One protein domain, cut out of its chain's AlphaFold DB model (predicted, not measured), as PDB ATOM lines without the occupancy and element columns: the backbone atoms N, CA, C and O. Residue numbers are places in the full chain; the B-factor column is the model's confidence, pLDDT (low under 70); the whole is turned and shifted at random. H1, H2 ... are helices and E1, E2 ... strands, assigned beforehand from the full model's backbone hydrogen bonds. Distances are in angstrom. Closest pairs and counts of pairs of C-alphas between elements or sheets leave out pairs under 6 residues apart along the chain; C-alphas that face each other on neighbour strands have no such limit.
ATOM      1  N   LYS A 121     159.885 103.123 116.445       97.75
ATOM      2  CA  LYS A 121     161.262 103.363 116.029       97.75
ATOM      3  C   LYS A 121     162.106 102.135 116.347       97.75
ATOM      4  O   LYS A 121     162.374 101.841 117.506       97.75
ATOM      5  N   ILE A 122     162.532 101.411 115.318       98.12
ATOM      6  CA  ILE A 122     163.460 100.284 115.472       98.12
ATOM      7  C   ILE A 122     164.877 100.785 115.202       98.12
ATOM      8  O   ILE A 122     165.157 101.334 114.135       98.12
ATOM      9  N   VAL A 123     165.770 100.585 116.166       98.19
ATOM     10  CA  VAL A 123     167.175 100.984 116.097       98.19
ATOM     11  C   VAL A 123     168.035  99.728 116.055       98.19
ATOM     12  O   VAL A 123     168.067  98.946 117.005       98.19
ATOM     13  N   ALA A 124     168.767  99.553 114.951       97.62
ATOM     14  CA  ALA A 124     169.759  98.492 114.776       97.62
ATOM     15  C   ALA A 124     171.042  98.796 115.575       97.62
ATOM     16  O   ALA A 124     172.121  98.996 115.021       97.62
ATOM     17  N   GLY A 125     170.903  98.907 116.891       96.94
ATOM     18  CA  GLY A 125     171.928  99.397 117.798       96.94
ATOM     19  C   GLY A 125     171.491  99.263 119.249       96.94
ATOM     20  O   GLY A 125     170.448  98.677 119.545       96.94
ATOM     21  N   LYS A 126     172.330  99.780 120.141       96.38
ATOM     22  CA  LYS A 126     172.093  99.824 121.584       96.38
ATOM     23  C   LYS A 126     171.582 101.202 121.988       96.38
ATOM     24  O   LYS A 126     171.878 102.185 121.300       96.38
ATOM     25  N   LEU A 127     170.868 101.280 123.098       96.62
ATOM     26  CA  LEU A 127     170.462 102.531 123.724       96.62
ATOM     27  C   LEU A 127     171.673 103.281 124.297       96.62
ATOM     28  O   LEU A 127     171.694 104.508 124.236       96.62
ATOM     29  N   ASP A 128     172.710 102.584 124.782       93.12
ATOM     30  CA  ASP A 128     173.911 103.229 125.344       93.12
ATOM     31  C   ASP A 128     174.674 104.131 124.353       93.12
ATOM     32  O   ASP A 128     175.201 105.173 124.746       93.12
ATOM     33  N   THR A 129     174.663 103.804 123.058       95.00
ATOM     34  CA  THR A 129     175.246 104.638 121.988       95.00
ATOM     35  C   THR A 129     174.232 105.517 121.253       95.00
ATOM     36  O   THR A 129     174.620 106.316 120.405       95.00
ATOM     37  N   ASN A 130     172.939 105.364 121.542       96.00
ATOM     38  CA  ASN A 130     171.837 106.099 120.917       96.00
ATOM     39  C   ASN A 130     170.906 106.626 122.014       96.00
ATOM     40  O   ASN A 130     169.711 106.352 122.026       96.00
ATOM     41  N   SER A 131     171.475 107.347 122.977       95.94
ATOM     42  CA  SER A 131     170.810 107.661 124.244       95.94
ATOM     43  C   SER A 131     169.633 108.631 124.128       95.94
ATOM     44  O   SER A 131     168.932 108.830 125.114       95.94
ATOM     45  N   TYR A 132     169.395 109.222 122.956       97.88
ATOM     46  CA  TYR A 132     168.259 110.102 122.700       97.88
ATOM     47  C   TYR A 132     167.068 109.313 122.151       97.88
ATOM     48  O   TYR A 132     167.145 108.704 121.085       97.88
ATOM     49  N   ILE A 133     165.950 109.383 122.865       98.25
ATOM     50  CA  ILE A 133     164.640 108.905 122.431       98.25
ATOM     51  C   ILE A 133     163.888 110.099 121.838       98.25
ATOM     52  O   ILE A 133     163.393 110.942 122.587       98.25
ATOM     53  N   TYR A 134     163.820 110.176 120.510       98.12
ATOM     54  CA  TYR A 134     163.094 111.231 119.799       98.12
ATOM     55  C   TYR A 134     161.629 110.838 119.593       98.12
ATOM     56  O   TYR A 134     161.330 109.879 118.884       98.12
ATOM     57  N   LEU A 135     160.701 111.569 120.211       97.50
ATOM     58  CA  LEU A 135     159.267 111.267 120.121       97.50
ATOM     59  C   LEU A 135     158.650 111.620 118.762       97.50
ATOM     60  O   LEU A 135     157.591 111.095 118.422       97.50
ATOM     61  N   GLU A 136     159.332 112.428 117.944       96.25
ATOM     62  CA  GLU A 136     158.959 112.627 116.536       96.25
ATOM     63  C   GLU A 136     159.013 111.321 115.717       96.25
ATOM     64  O   GLU A 136     158.292 111.179 114.731       96.25
ATOM     65  N   ASP A 137     159.819 110.340 116.147       95.69
ATOM     66  CA  ASP A 137     159.938 109.027 115.504       95.69
ATOM     67  C   ASP A 137     158.862 108.017 115.959       95.69
ATOM     68  O   ASP A 137     158.823 106.887 115.454       95.69
ATOM     69  N   GLY A 138     157.995 108.399 116.901       95.31
ATOM     70  CA  GLY A 138     156.972 107.544 117.504       95.31
ATOM     71  C   GLY A 138     157.145 107.364 119.012       95.31
ATOM     72  O   GLY A 138     158.145 107.767 119.610       95.31
ATOM     73  N   MET A 139     156.148 106.733 119.636       97.00
ATOM     74  CA  MET A 139     156.086 106.568 121.093       97.00
ATOM     75  C   MET A 139     156.658 105.230 121.577       97.00
ATOM     76  O   MET A 139     156.909 105.061 122.770       97.00
ATOM     77  N   VAL A 140     156.912 104.290 120.662       98.19
ATOM     78  CA  VAL A 140     157.564 103.008 120.952       98.19
ATOM     79  C   VAL A 140     158.943 102.985 120.303       98.19
ATOM     80  O   VAL A 140     159.073 103.263 119.115       98.19
ATOM     81  N   HIS A 141     159.972 102.621 121.062       98.50
ATOM     82  CA  HIS A 141     161.359 102.534 120.599       98.50
ATOM     83  C   HIS A 141     161.923 101.153 120.921       98.50
ATOM     84  O   HIS A 141     161.822 100.708 122.061       98.50
ATOM     85  N   TYR A 142     162.521 100.472 119.944       98.44
ATOM     86  CA  TYR A 142     163.097  99.137 120.113       98.44
ATOM     87  C   TYR A 142     164.551  99.074 119.636       98.44
ATOM     88  O   TYR A 142     164.836  99.243 118.452       98.44
ATOM     89  N   TYR A 143     165.456  98.776 120.568       98.44
ATOM     90  CA  TYR A 143     166.890  98.603 120.350       98.44
ATOM     91  C   TYR A 143     167.227  97.120 120.216       98.44
ATOM     92  O   TYR A 143     167.071  96.341 121.165       98.44
ATOM     93  N   THR A 144     167.671  96.711 119.029       98.31
ATOM     94  CA  THR A 144     167.833  95.288 118.685       98.31
ATOM     95  C   THR A 144     169.181  94.701 119.103       98.31
ATOM     96  O   THR A 144     169.360  93.487 119.043       98.31
ATOM     97  N   THR A 145     170.149  95.532 119.493       98.06
ATOM     98  CA  THR A 145     171.474  95.072 119.934       98.06
ATOM     99  C   THR A 145     171.526  95.042 121.454       98.06
ATOM    100  O   THR A 145     171.060  95.968 122.109       98.06
ATOM    101  N   ALA A 146     172.099  93.976 122.020       96.50
ATOM    102  CA  ALA A 146     172.153  93.798 123.465       96.50
ATOM    103  C   ALA A 146     172.976  94.892 124.164       96.50
ATOM    104  O   ALA A 146     174.111  95.162 123.761       96.50
ATOM    105  N   GLU A 147     172.421  95.478 125.225       95.88
ATOM    106  CA  GLU A 147     173.134  96.454 126.056       95.88
ATOM    107  C   GLU A 147     174.392  95.845 126.683       95.88
ATOM    108  O   GLU A 147     174.413  94.677 127.076       95.88
ATOM    109  N   THR A 148     175.441  96.656 126.814       93.75
ATOM    110  CA  THR A 148     176.685  96.267 127.507       93.75
ATOM    111  C   THR A 148     177.017  97.156 128.693       93.75
ATOM    112  O   THR A 148     177.865  96.787 129.504       93.75
ATOM    113  N   THR A 149     176.330  98.289 128.821       94.50
ATOM    114  CA  THR A 149     176.581  99.293 129.853       94.50
ATOM    115  C   THR A 149     175.257  99.839 130.362       94.50
ATOM    116  O   THR A 149     174.299  99.957 129.602       94.50
ATOM    117  N   SER A 150     175.190 100.188 131.644       95.06
ATOM    118  CA  SER A 150     174.059 100.955 132.164       95.06
ATOM    119  C   SER A 150     173.994 102.335 131.510       95.06
ATOM    120  O   SER A 150     175.026 102.972 131.295       95.06
ATOM    121  N   ILE A 151     172.783 102.803 131.213       93.88
ATOM    122  CA  ILE A 151     172.552 104.052 130.482       93.88
ATOM    123  C   ILE A 151     171.448 104.882 131.131       93.88
ATOM    124  O   ILE A 151     170.484 104.352 131.682       93.88
ATOM    125  N   THR A 152     171.599 106.202 131.027       96.38
ATOM    126  CA  THR A 152     170.591 107.208 131.370       96.38
ATOM    127  C   THR A 152     170.050 107.816 130.072       96.38
ATOM    128  O   THR A 152     170.648 108.759 129.551       96.38
ATOM    129  N   PRO A 153     168.991 107.241 129.480       97.00
ATOM    130  CA  PRO A 153     168.437 107.735 128.231       97.00
ATOM    131  C   PRO A 153     167.747 109.085 128.429       97.00
ATOM    132  O   PRO A 153     167.189 109.377 129.490       97.00
ATOM    133  N   ASN A 154     167.776 109.896 127.380       98.19
ATOM    134  CA  ASN A 154     167.161 111.206 127.307       98.19
ATOM    135  C   ASN A 154     165.944 111.176 126.386       98.19
ATOM    136  O   ASN A 154     166.081 110.929 125.190       98.19
ATOM    137  N   ILE A 155     164.767 111.457 126.931       98.62
ATOM    138  CA  ILE A 155     163.527 111.558 126.165       98.62
ATOM    139  C   ILE A 155     163.314 113.026 125.787       98.62
ATOM    140  O   ILE A 155     163.255 113.900 126.647       98.62
ATOM    141  N   THR A 156     163.214 113.307 124.493       98.50
ATOM    142  CA  THR A 156     162.976 114.655 123.949       98.50
ATOM    143  C   THR A 156     162.088 114.540 122.712       98.50
ATOM    144  O   THR A 156     161.900 113.449 122.173       98.50
ATOM    145  N   TYR A 157     161.512 115.642 122.241       98.31
ATOM    146  CA  TYR A 157     160.690 115.589 121.036       98.31
ATOM    147  C   TYR A 157     161.538 115.325 119.780       98.31
ATOM    148  O   TYR A 157     161.301 114.336 119.086       98.31
ATOM    149  N   SER A 158     162.563 116.144 119.527       97.88
ATOM    150  CA  SER A 158     163.479 115.986 118.389       97.88
ATOM    151  C   SER A 158     164.902 116.440 118.727       97.88
ATOM    152  O   SER A 158     165.203 116.834 119.858       97.88
ATOM    153  N   SER A 159     165.792 116.405 117.731       96.88
ATOM    154  CA  SER A 159     167.156 116.951 117.838       96.88
ATOM    155  C   SER A 159     167.214 118.483 117.938       96.88
ATOM    156  O   SER A 159     168.243 119.032 118.330       96.88
ATOM    157  N   SER A 160     166.131 119.185 117.590       96.62
ATOM    158  CA  SER A 160     166.078 120.653 117.519       96.62
ATOM    159  C   SER A 160     164.950 121.279 118.341       96.62
ATOM    160  O   SER A 160     164.899 122.499 118.479       96.62
ATOM    161  N   THR A 161     164.035 120.468 118.867       97.88
ATOM    162  CA  THR A 161     162.827 120.905 119.567       97.88
ATOM    163  C   THR A 161     162.679 120.091 120.847       97.88
ATOM    164  O   THR A 161     162.734 118.860 120.822       97.88
ATOM    165  N   THR A 162     162.504 120.783 121.971       98.31
ATOM    166  CA  THR A 162     162.354 120.157 123.285       98.31
ATOM    167  C   THR A 162     160.932 119.663 123.495       98.31
ATOM    168  O   THR A 162     159.978 120.254 122.974       98.31
ATOM    169  N   LEU A 163     160.774 118.626 124.314       98.00
ATOM    170  CA  LEU A 163     159.467 118.164 124.766       98.00
ATOM    171  C   LEU A 163     158.714 119.273 125.522       98.00
ATOM    172  O   LEU A 163     157.505 119.437 125.351       98.00
ATOM    173  N   ASP A 164     159.437 120.103 126.278       98.25
ATOM    174  CA  ASP A 164     158.882 121.274 126.960       98.25
ATOM    175  C   ASP A 164     158.202 122.262 126.009       98.25
ATOM    176  O   ASP A 164     157.180 122.842 126.364       98.25
ATOM    177  N   SER A 165     158.731 122.452 124.800       97.94
ATOM    178  CA  SER A 165     158.176 123.427 123.856       97.94
ATOM    179  C   SER A 165     156.899 122.953 123.158       97.94
ATOM    180  O   SER A 165     156.123 123.783 122.688       97.94
ATOM    181  N   VAL A 166     156.671 121.636 123.100       96.94
ATOM    182  CA  VAL A 166     155.531 121.030 122.390       96.94
ATOM    183  C   VAL A 166     154.412 120.564 123.318       96.94
ATOM    184  O   VAL A 166     153.308 120.321 122.842       96.94
ATOM    185  N   MET A 167     154.674 120.457 124.624       97.19
ATOM    186  CA  MET A 167     153.665 120.122 125.630       97.19
ATOM    187  C   MET A 167     153.245 121.351 126.433       97.19
ATOM    188  O   MET A 167     154.078 122.122 126.918       97.19
ATOM    189  N   SER A 168     151.951 121.489 126.682       96.94
ATOM    190  CA  SER A 168     151.401 122.404 127.682       96.94
ATOM    191  C   SER A 168     151.497 121.807 129.092       96.94
ATOM    192  O   SER A 168     151.584 120.594 129.284       96.94
ATOM    193  N   VAL A 169     151.484 122.661 130.121       97.94
ATOM    194  CA  VAL A 169     151.403 122.193 131.516       97.94
ATOM    195  C   VAL A 169     150.089 121.437 131.724       97.94
ATOM    196  O   VAL A 169     149.029 121.927 131.342       97.94
ATOM    197  N   GLY A 170     150.164 120.258 132.345       96.88
ATOM    198  CA  GLY A 170     149.030 119.351 132.536       96.88
ATOM    199  C   GLY A 170     148.880 118.291 131.442       96.88
ATOM    200  O   GLY A 170     148.070 117.380 131.601       96.88
ATOM    201  N   GLU A 171     149.665 118.362 130.364       97.25
ATOM    202  CA  GLU A 171     149.690 117.323 129.333       97.25
ATOM    203  C   GLU A 171     150.625 116.168 129.708       97.25
ATOM    204  O   GLU A 171     151.552 116.301 130.518       97.25
ATOM    205  N   THR A 172     150.381 115.011 129.093       97.56
ATOM    206  CA  THR A 172     151.168 113.797 129.303       97.56
ATOM    207  C   THR A 172     151.473 113.091 127.990       97.56
ATOM    208  O   THR A 172     150.680 113.137 127.050       97.56
ATOM    209  N   VAL A 173     152.612 112.404 127.951       97.56
ATOM    210  CA  VAL A 173     152.965 111.439 126.909       97.56
ATOM    211  C   VAL A 173     153.297 110.092 127.545       97.56
ATOM    212  O   VAL A 173     153.871 110.034 128.633       97.56
ATOM    213  N   SER A 174     152.939 109.000 126.871       96.69
ATOM    214  CA  SER A 174     153.311 107.638 127.277       96.69
ATOM    215  C   SER A 174     154.288 107.057 126.265       96.69
ATOM    216  O   SER A 174     153.963 106.973 125.087       96.69
ATOM    217  N   VAL A 175     155.482 106.685 126.724       98.00
ATOM    218  CA  VAL A 175     156.604 106.232 125.894       98.00
ATOM    219  C   VAL A 175     157.010 104.827 126.322       98.00
ATOM    220  O   VAL A 175     157.236 104.580 127.509       98.00
ATOM    221  N   THR A 176     157.157 103.914 125.366       98.19
ATOM    222  CA  THR A 176     157.688 102.569 125.613       98.19
ATOM    223  C   THR A 176     159.079 102.437 125.007       98.19
ATOM    224  O   THR A 176     159.254 102.627 123.807       98.19
ATOM    225  N   VAL A 177     160.071 102.078 125.820       98.19
ATOM    226  CA  VAL A 177     161.452 101.838 125.379       98.19
ATOM    227  C   VAL A 177     161.804 100.380 125.640       98.19
ATOM    228  O   VAL A 177     161.742  99.912 126.771       98.19
ATOM    229  N   ILE A 178     162.177  99.656 124.591       98.38
ATOM    230  CA  ILE A 178     162.496  98.230 124.625       98.38
ATOM    231  C   ILE A 178     163.979  98.070 124.309       98.38
ATOM    232  O   ILE A 178     164.446  98.498 123.253       98.38
ATOM    233  N   THR A 179     164.721  97.431 125.208       97.81
ATOM    234  CA  THR A 179     166.163  97.185 125.055       97.81
ATOM    235  C   THR A 179     166.440  95.694 125.031       97.81
ATOM    236  O   THR A 179     165.943  94.962 125.882       97.81
ATOM    237  N   THR A 180     167.227  95.228 124.066       97.94
ATOM    238  CA  THR A 180     167.669  93.826 124.014       97.94
ATOM    239  C   THR A 180     168.728  93.568 125.088       97.94
ATOM    240  O   THR A 180     169.538  94.450 125.383       97.94
ATOM    241  N   ARG A 181     168.742  92.370 125.682       95.19
ATOM    242  CA  ARG A 181     169.641  92.022 126.795       95.19
ATOM    243  C   ARG A 181     170.399  90.713 126.587       95.19
ATOM    244  O   ARG A 181     169.923  89.791 125.929       95.19
ATOM    245  N   SER A 182     171.592  90.660 127.179       95.00
ATOM    246  CA  SER A 182     172.465  89.475 127.269       95.00
ATOM    247  C   SER A 182     173.218  89.367 128.609       95.00
ATOM    248  O   SER A 182     174.067  88.493 128.779       95.00
ATOM    249  N   SER A 183     172.951  90.278 129.553       93.19
ATOM    250  CA  SER A 183     173.548  90.330 130.889       93.19
ATOM    251  C   SER A 183     172.681  91.196 131.800       93.19
ATOM    252  O   SER A 183     172.140  92.202 131.347       93.19
ATOM    253  N   ALA A 184     172.606  90.849 133.087       93.06
ATOM    254  CA  ALA A 184     171.863  91.615 134.089       93.06
ATOM    255  C   ALA A 184     172.593  92.885 134.565       93.06
ATOM    256  O   ALA A 184     172.010  93.698 135.274       93.06
ATOM    257  N   THR A 185     173.874  93.079 134.223       94.50
ATOM    258  CA  THR A 185     174.625  94.262 134.687       94.50
ATOM    259  C   THR A 185     174.134  95.567 134.048       94.50
ATOM    260  O   THR A 185     173.867  96.510 134.794       94.50
ATOM    261  N   PRO A 186     173.981  95.660 132.713       94.00
ATOM    262  CA  PRO A 186     173.446  96.852 132.065       94.00
ATOM    263  C   PRO A 186     171.992  97.076 132.471       94.00
ATOM    264  O   PRO A 186     171.162  96.180 132.322       94.00
ATOM    265  N   HIS A 187     171.689  98.267 132.973       94.25
ATOM    266  CA  HIS A 187     170.339  98.666 133.357       94.25
ATOM    267  C   HIS A 187     170.143 100.180 133.230       94.25
ATOM    268  O   HIS A 187     171.101 100.951 133.163       94.25
ATOM    269  N   THR A 188     168.885 100.612 133.239       94.94
ATOM    270  CA  THR A 188     168.504 102.024 133.314       94.94
ATOM    271  C   THR A 188     167.757 102.257 134.619       94.94
ATOM    272  O   THR A 188     166.705 101.664 134.847       94.94
ATOM    273  N   SER A 189     168.310 103.114 135.474       94.50
ATOM    274  CA  SER A 189     167.738 103.493 136.774       94.50
ATOM    275  C   SER A 189     167.264 104.950 136.820       94.50
ATOM    276  O   SER A 189     166.528 105.340 137.729       94.50
ATOM    277  N   THR A 190     167.638 105.740 135.814       94.44
ATOM    278  CA  THR A 190     167.336 107.168 135.686       94.44
ATOM    279  C   THR A 190     167.011 107.523 134.242       94.44
ATOM    280  O   THR A 190     167.606 106.977 133.317       94.44
ATOM    281  N   PHE A 191     166.107 108.482 134.058       96.75
ATOM    282  CA  PHE A 191     165.762 109.062 132.760       96.75
ATOM    283  C   PHE A 191     166.025 110.566 132.784       96.75
ATOM    284  O   PHE A 191     165.874 111.216 133.825       96.75
ATOM    285  N   LEU A 192     166.393 111.118 131.633       98.00
ATOM    286  CA  LEU A 192     166.366 112.558 131.396       98.00
ATOM    287  C   LEU A 192     165.141 112.907 130.552       98.00
ATOM    288  O   LEU A 192     164.698 112.102 129.730       98.00
ATOM    289  N   VAL A 193     164.634 114.120 130.737       98.31
ATOM    290  CA  VAL A 193     163.753 114.779 129.771       98.31
ATOM    291  C   VAL A 193     164.417 116.080 129.365       98.31
ATOM    292  O   VAL A 193     164.833 116.855 130.226       98.31
ATOM    293  N   ASP A 194     164.562 116.304 128.061       98.00
ATOM    294  CA  ASP A 194     165.231 117.488 127.511       98.00
ATOM    295  C   ASP A 194     166.622 117.741 128.133       98.00
ATOM    296  O   ASP A 194     166.987 118.871 128.453       98.00
ATOM    297  N   ASN A 195     167.409 116.675 128.321       96.94
ATOM    298  CA  ASN A 195     168.738 116.650 128.958       96.94
ATOM    299  C   ASN A 195     168.767 116.992 130.455       96.94
ATOM    300  O   ASN A 195     169.845 117.081 131.042       96.94
ATOM    301  N   ASN A 196     167.611 117.148 131.094       95.75
ATOM    302  CA  ASN A 196     167.510 117.413 132.522       95.75
ATOM    303  C   ASN A 196     167.100 116.141 133.260       95.75
ATOM    304  O   ASN A 196     166.215 115.408 132.818       95.75
ATOM    305  N   THR A 197     167.723 115.873 134.406       94.62
ATOM    306  CA  THR A 197     167.286 114.777 135.274       94.62
ATOM    307  C   THR A 197     165.894 115.077 135.806       94.62
ATOM    308  O   THR A 197     165.664 116.131 136.394       94.62
ATOM    309  N   VAL A 198     164.974 114.135 135.616       94.44
ATOM    310  CA  VAL A 198     163.597 114.266 136.095       94.44
ATOM    311  C   VAL A 198     163.348 113.375 137.296       94.44
ATOM    312  O   VAL A 198     163.947 112.306 137.449       94.44
ATOM    313  N   THR A 199     162.412 113.796 138.145       94.75
ATOM    314  CA  THR A 199     161.941 112.947 139.239       94.75
ATOM    315  C   THR A 199     161.246 111.730 138.638       94.75
ATOM    316  O   THR A 199     160.233 111.866 137.952       94.75
ATOM    317  N   THR A 200     161.808 110.545 138.884       96.50
ATOM    318  CA  THR A 200     161.242 109.275 138.420       96.50
ATOM    319  C   THR A 200     160.591 108.544 139.588       96.50
ATOM    320  O   THR A 200     161.269 108.131 140.529       96.50
ATOM    321  N   HIS A 201     159.276 108.371 139.525       96.75
ATOM    322  CA  HIS A 201     158.533 107.506 140.431       96.75
ATOM    323  C   HIS A 201     158.454 106.109 139.824       96.75
ATOM    324  O   HIS A 201     157.716 105.871 138.869       96.75
ATOM    325  N   TRP A 202     159.228 105.187 140.387       97.56
ATOM    326  CA  TRP A 202     159.211 103.793 139.974       97.56
ATOM    327  C   TRP A 202     157.975 103.081 140.514       97.56
ATOM    328  O   TRP A 202     157.700 103.113 141.717       97.56
ATOM    329  N   VAL A 203     157.243 102.402 139.635       95.88
ATOM    330  CA  VAL A 203     156.194 101.465 140.042       95.88
ATOM    331  C   VAL A 203     156.848 100.359 140.877       95.88
ATOM    332  O   VAL A 203     157.834  99.761 140.462       95.88
ATOM    333  N   GLY A 204     156.345 100.128 142.092       92.00
ATOM    334  CA  GLY A 204     156.993  99.247 143.077       92.00
ATOM    335  C   GLY A 204     157.986  99.950 144.015       92.00
ATOM    336  O   GLY A 204     158.464  99.335 144.965       92.00
ATOM    337  N   GLY A 205     158.248 101.246 143.817       92.62
ATOM    338  CA  GLY A 205     158.869 102.136 144.804       92.62
ATOM    339  C   GLY A 205     160.399 102.193 144.813       92.62
ATOM    340  O   GLY A 205     160.952 103.021 145.531       92.62
ATOM    341  N   SER A 206     161.102 101.366 144.039       93.88
ATOM    342  CA  SER A 206     162.572 101.383 143.950       93.88
ATOM    343  C   SER A 206     163.045 101.355 142.502       93.88
ATOM    344  O   SER A 206     162.427 100.712 141.658       93.88
ATOM    345  N   ALA A 207     164.146 102.056 142.224       95.69
ATOM    346  CA  ALA A 207     164.774 102.038 140.909       95.69
ATOM    347  C   ALA A 207     165.392 100.660 140.605       95.69
ATOM    348  O   ALA A 207     165.875 100.002 141.531       95.69
ATOM    349  N   PRO A 208     165.432 100.231 139.330       95.56
ATOM    350  CA  PRO A 208     166.137  99.026 138.921       95.56
ATOM    351  C   PRO A 208     167.608  99.059 139.331       95.56
ATOM    352  O   PRO A 208     168.305 100.044 139.094       95.56
ATOM    353  N   THR A 209     168.082  97.956 139.901       95.62
ATOM    354  CA  THR A 209     169.503  97.732 140.216       95.62
ATOM    355  C   THR A 209     170.193  96.815 139.207       95.62
ATOM    356  O   THR A 209     171.406  96.636 139.256       95.62
ATOM    357  N   ASP A 210     169.411  96.200 138.325       95.50
ATOM    358  CA  ASP A 210     169.831  95.180 137.378       95.50
ATOM    359  C   ASP A 210     168.851  95.085 136.195       95.50
ATOM    360  O   ASP A 210     167.693  95.514 136.253       95.50
ATOM    361  N   GLY A 211     169.334  94.505 135.106       94.75
ATOM    362  CA  GLY A 211     168.591  94.172 133.899       94.75
ATOM    363  C   GLY A 211     168.156  92.713 133.825       94.75
ATOM    364  O   GLY A 211     168.425  91.942 134.747       94.75
ATOM    365  N   GLY A 212     167.512  92.320 132.726       94.69
ATOM    366  CA  GLY A 212     167.356  90.911 132.355       94.69
ATOM    367  C   GLY A 212     168.663  90.284 131.855       94.69
ATOM    368  O   GLY A 212     169.565  90.975 131.385       94.69
ATOM    369  N   THR A 213     168.782  88.958 131.937       96.56
ATOM    370  CA  THR A 213     169.984  88.221 131.481       96.56
ATOM    371  C   THR A 213     169.949  87.841 129.997       96.56
ATOM    372  O   THR A 213     170.981  87.526 129.408       96.56
ATOM    373  N   SER A 214     168.774  87.889 129.376       95.62
ATOM    374  CA  SER A 214     168.497  87.581 127.972       95.62
ATOM    375  C   SER A 214     167.220  88.307 127.508       95.62
ATOM    376  O   SER A 214     166.585  89.019 128.285       95.62
ATOM    377  N   GLY A 215     166.812  88.138 126.248       96.62
ATOM    378  CA  GLY A 215     165.533  88.668 125.769       96.62
ATOM    379  C   GLY A 215     165.504  90.197 125.725       96.62
ATOM    380  O   GLY A 215     166.374  90.812 125.103       96.62
ATOM    381  N   VAL A 216     164.486  90.802 126.340       97.94
ATOM    382  CA  VAL A 216     164.287  92.254 126.353       97.94
ATOM    383  C   VAL A 216     163.879  92.765 127.730       97.94
ATOM    384  O   VAL A 216     163.159  92.106 128.480       97.94
ATOM    385  N   ASP A 217     164.275  94.000 127.991       97.94
ATOM    386  CA  ASP A 217     163.767  94.828 129.074       97.94
ATOM    387  C   ASP A 217     162.880  95.919 128.477       97.94
ATOM    388  O   ASP A 217     163.281  96.612 127.534       97.94
ATOM    389  N   ILE A 218     161.680  96.067 129.028       97.88
ATOM    390  CA  ILE A 218     160.630  96.962 128.551       97.88
ATOM    391  C   ILE A 218     160.389  98.021 129.619       97.88
ATOM    392  O   ILE A 218     159.927  97.716 130.720       97.88
ATOM    393  N   PHE A 219     160.682  99.268 129.273       97.94
ATOM    394  CA  PHE A 219     160.403 100.431 130.097       97.94
ATOM    395  C   PHE A 219     159.155 101.136 129.585       97.94
ATOM    396  O   PHE A 219     159.138 101.614 128.451       97.94
ATOM    397  N   THR A 220     158.132 101.253 130.423       97.44
ATOM    398  CA  THR A 220     156.975 102.116 130.150       97.44
ATOM    399  C   THR A 220     157.103 103.380 130.984       97.44
ATOM    400  O   THR A 220     157.207 103.290 132.208       97.44
ATOM    401  N   ASN A 221     157.096 104.534 130.325       98.38
ATOM    402  CA  ASN A 221     157.283 105.848 130.930       98.38
ATOM    403  C   ASN A 221     156.044 106.702 130.665       98.38
ATOM    404  O   ASN A 221     155.752 107.021 129.513       98.38
ATOM    405  N   THR A 222     155.332 107.097 131.715       98.31
ATOM    406  CA  THR A 222     154.288 108.123 131.630       98.31
ATOM    407  C   THR A 222     154.875 109.434 132.123       98.31
ATOM    408  O   THR A 222     155.108 109.616 133.320       98.31
ATOM    409  N   ILE A 223     155.138 110.344 131.190       98.56
ATOM    410  CA  ILE A 223     155.772 111.633 131.457       98.56
ATOM    411  C   ILE A 223     154.678 112.688 131.544       98.56
ATOM    412  O   ILE A 223     153.869 112.825 130.624       98.56
ATOM    413  N   ILE A 224     154.641 113.425 132.649       98.50
ATOM    414  CA  ILE A 224     153.653 114.474 132.910       98.50
ATOM    415  C   ILE A 224     154.391 115.798 133.053       98.50
ATOM    416  O   ILE A 224     155.281 115.926 133.903       98.50
ATOM    417  N   LYS A 225     154.003 116.795 132.256       98.44
ATOM    418  CA  LYS A 225     154.529 118.154 132.396       98.44
ATOM    419  C   LYS A 225     153.784 118.880 133.514       98.44
ATOM    420  O   LYS A 225     152.583 119.123 133.418       98.44
ATOM    421  N   THR A 226     154.497 119.240 134.577       97.69
ATOM    422  CA  THR A 226     153.922 119.857 135.793       97.69
ATOM    423  C   THR A 226     154.225 121.349 135.920       97.69
ATOM    424  O   THR A 226     153.595 122.047 136.708       97.69
ATOM    425  N   GLY A 227     155.144 121.860 135.102       97.25
ATOM    426  CA  GLY A 227     155.520 123.267 135.010       97.25
ATOM    427  C   GLY A 227     156.395 123.498 133.778       97.25
ATOM    428  O   GLY A 227     156.620 122.575 132.996       97.25
ATOM    429  N   SER A 228     156.903 124.717 133.590       96.50
ATOM    430  CA  SER A 228     157.893 124.981 132.532       96.50
ATOM    431  C   SER A 228     159.176 124.195 132.808       96.50
ATOM    432  O   SER A 228     159.672 124.206 133.936       96.50
ATOM    433  N   ALA A 229     159.652 123.464 131.799       95.69
ATOM    434  CA  ALA A 229     160.794 122.550 131.839       95.69
ATOM    435  C   ALA A 229     160.784 121.579 133.037       95.69
ATOM    436  O   ALA A 229     161.830 121.106 133.478       95.69
ATOM    437  N   THR A 230     159.601 121.296 133.593       97.38
ATOM    438  CA  THR A 230     159.444 120.512 134.819       97.38
ATOM    439  C   THR A 230     158.546 119.319 134.545       97.38
ATOM    440  O   THR A 230     157.368 119.469 134.206       97.38
ATOM    441  N   PHE A 231     159.101 118.126 134.736       98.44
ATOM    442  CA  PHE A 231     158.444 116.866 134.419       98.44
ATOM    443  C   PHE A 231     158.542 115.876 135.571       98.44
ATOM    444  O   PHE A 231     159.529 115.831 136.309       98.44
ATOM    445  N   ILE A 232     157.514 115.043 135.671       97.56
ATOM    446  CA  ILE A 232     157.523 113.825 136.472       97.56
ATOM    447  C   ILE A 232     157.473 112.646 135.506       97.56
ATOM    448  O   ILE A 232     156.659 112.648 134.582       97.56
ATOM    449  N   ASN A 233     158.317 111.640 135.731       98.25
ATOM    450  CA  ASN A 233     158.260 110.373 135.014       98.25
ATOM    451  C   ASN A 233     157.721 109.278 135.940       98.25
ATOM    452  O   ASN A 233     158.315 109.002 136.981       98.25
ATOM    453  N   ILE A 234     156.616 108.639 135.573       98.25
ATOM    454  CA  ILE A 234     156.153 107.409 136.219       98.25
ATOM    455  C   ILE A 234     156.674 106.250 135.374       98.25
ATOM    456  O   ILE A 234     156.191 106.031 134.262       98.25
ATOM    457  N   ALA A 235     157.673 105.536 135.888       98.00
ATOM    458  CA  ALA A 235     158.391 104.510 135.142       98.00
ATOM    459  C   ALA A 235     158.150 103.112 135.716       98.00
ATOM    460  O   ALA A 235     158.050 102.918 136.927       98.00
ATOM    461  N   ASN A 236     158.114 102.120 134.836       96.31
ATOM    462  CA  ASN A 236     158.092 100.708 135.197       96.31
ATOM    463  C   ASN A 236     159.072  99.945 134.306       96.31
ATOM    464  O   ASN A 236     159.138 100.221 133.110       96.31
ATOM    465  N   LEU A 237     159.793  98.985 134.886       96.44
ATOM    466  CA  LEU A 237     160.628  98.036 134.156       96.44
ATOM    467  C   LEU A 237     159.995  96.647 134.246       96.44
ATOM    468  O   LEU A 237     159.803  96.117 135.339       96.44
ATOM    469  N   VAL A 238     159.753  96.031 133.093       96.75
ATOM    470  CA  VAL A 238     159.454  94.602 132.981       96.75
ATOM    471  C   VAL A 238     160.584  93.922 132.225       96.75
ATOM    472  O   VAL A 238     160.961  94.359 131.140       96.75
ATOM    473  N   LYS A 239     161.105  92.837 132.791       95.12
ATOM    474  CA  LYS A 239     162.135  91.994 132.179       95.12
ATOM    475  C   LYS A 239     161.486  90.733 131.627       95.12
ATOM    476  O   LYS A 239     160.531  90.229 132.221       95.12
ATOM    477  N   THR A 240     162.007  90.193 130.530       96.44
ATOM    478  CA  THR A 240     161.578  88.872 130.039       96.44
ATOM    479  C   THR A 240     162.461  87.717 130.523       96.44
ATOM    480  O   THR A 240     162.177  86.568 130.184       96.44
TER     481      THR A 240
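This is residues 121 to 240 of the 241 residues of an uncharacterized protein of Candidatus Marinimicrobia bacterium (UniProt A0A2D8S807). A twisted six-strand sheet makes a wall, with the long strands E5, E7 and E8 side by side in it, and over one face lies a loose, partial second layer made of the short strands E2 and E4 and of residues 192 to 193 and 196 to 197. The little helix H1 sits near one end of the long strands. The printed part has 120 residues with eight named strands and one named helix, in the order E1 E2 E3 E4 H1 E5 E6 E7 E8; the large sheet runs E1 E3 E5 E7 E8 E6 and is mixed, while E2 and E4 are parallel. The class is mostly strand, though under half of the residues are in named elements. The whole is compact, with a radius of gyration of the C-alphas of 13.5 A and spans of 39 by 31 by 18 A.

Find C-alpha 121 at (161.262, 103.363, 116.029), where E1 begins, residues 121 to 123. Then come E2, residues 132 to 134, E3, residues 140 to 143, E4, residues 154 to 156, and H1, residues 163 to 166. From C-alpha 172 at (151.168, 113.797, 129.303), E5 runs 26.4 A through residues 172 to 180. E6 is residues 199 to 202. The longest strand, E7, residues 216 to 227, covers 33.4 A, and E8, residues 230 to 239, covers 28.8 A to C-alpha 239 at (162.135, 91.994, 132.179).

Start at edge strand E1, parallel to E3, with N 123 and O 142 2.8 A apart. E3 is parallel to E5, with N 141 and O 176 at 2.8 A. E5 and E7 are antiparallel at 157 degrees; look at N 175 and O 221, 2.8 A. E7 and E8 form a hairpin, antiparallel at 165 degrees, with N 222 and O 234 at 2.9 A. E8 is parallel to the other edge strand, E6, with N 201 and O 233 at 2.8 A. In the other sheet, E2 and E4 have N 133 and O 154 at 2.8 A, and residues 154 to 155 of E4 pair parallel with residues 192 to 193. The closest C-alphas of E2 and E3, Ile 133 and His 141, are 7.4 A apart; E4 and E7 are apart. H1 only grazes the large sheet, with residues 163 to 164, and is too short for any O i to N i+4 pair; its one O i to N i+3 pair is within range.

The two C-alphas farthest apart, Val 169 and Ser 182, are 39.1 A from each other. The links E5 to E6 and E6 to E7 are long, with 18 and 13 residues. The printed part has no cut, its mean pLDDT is 96.7, and no printed residue is under 70.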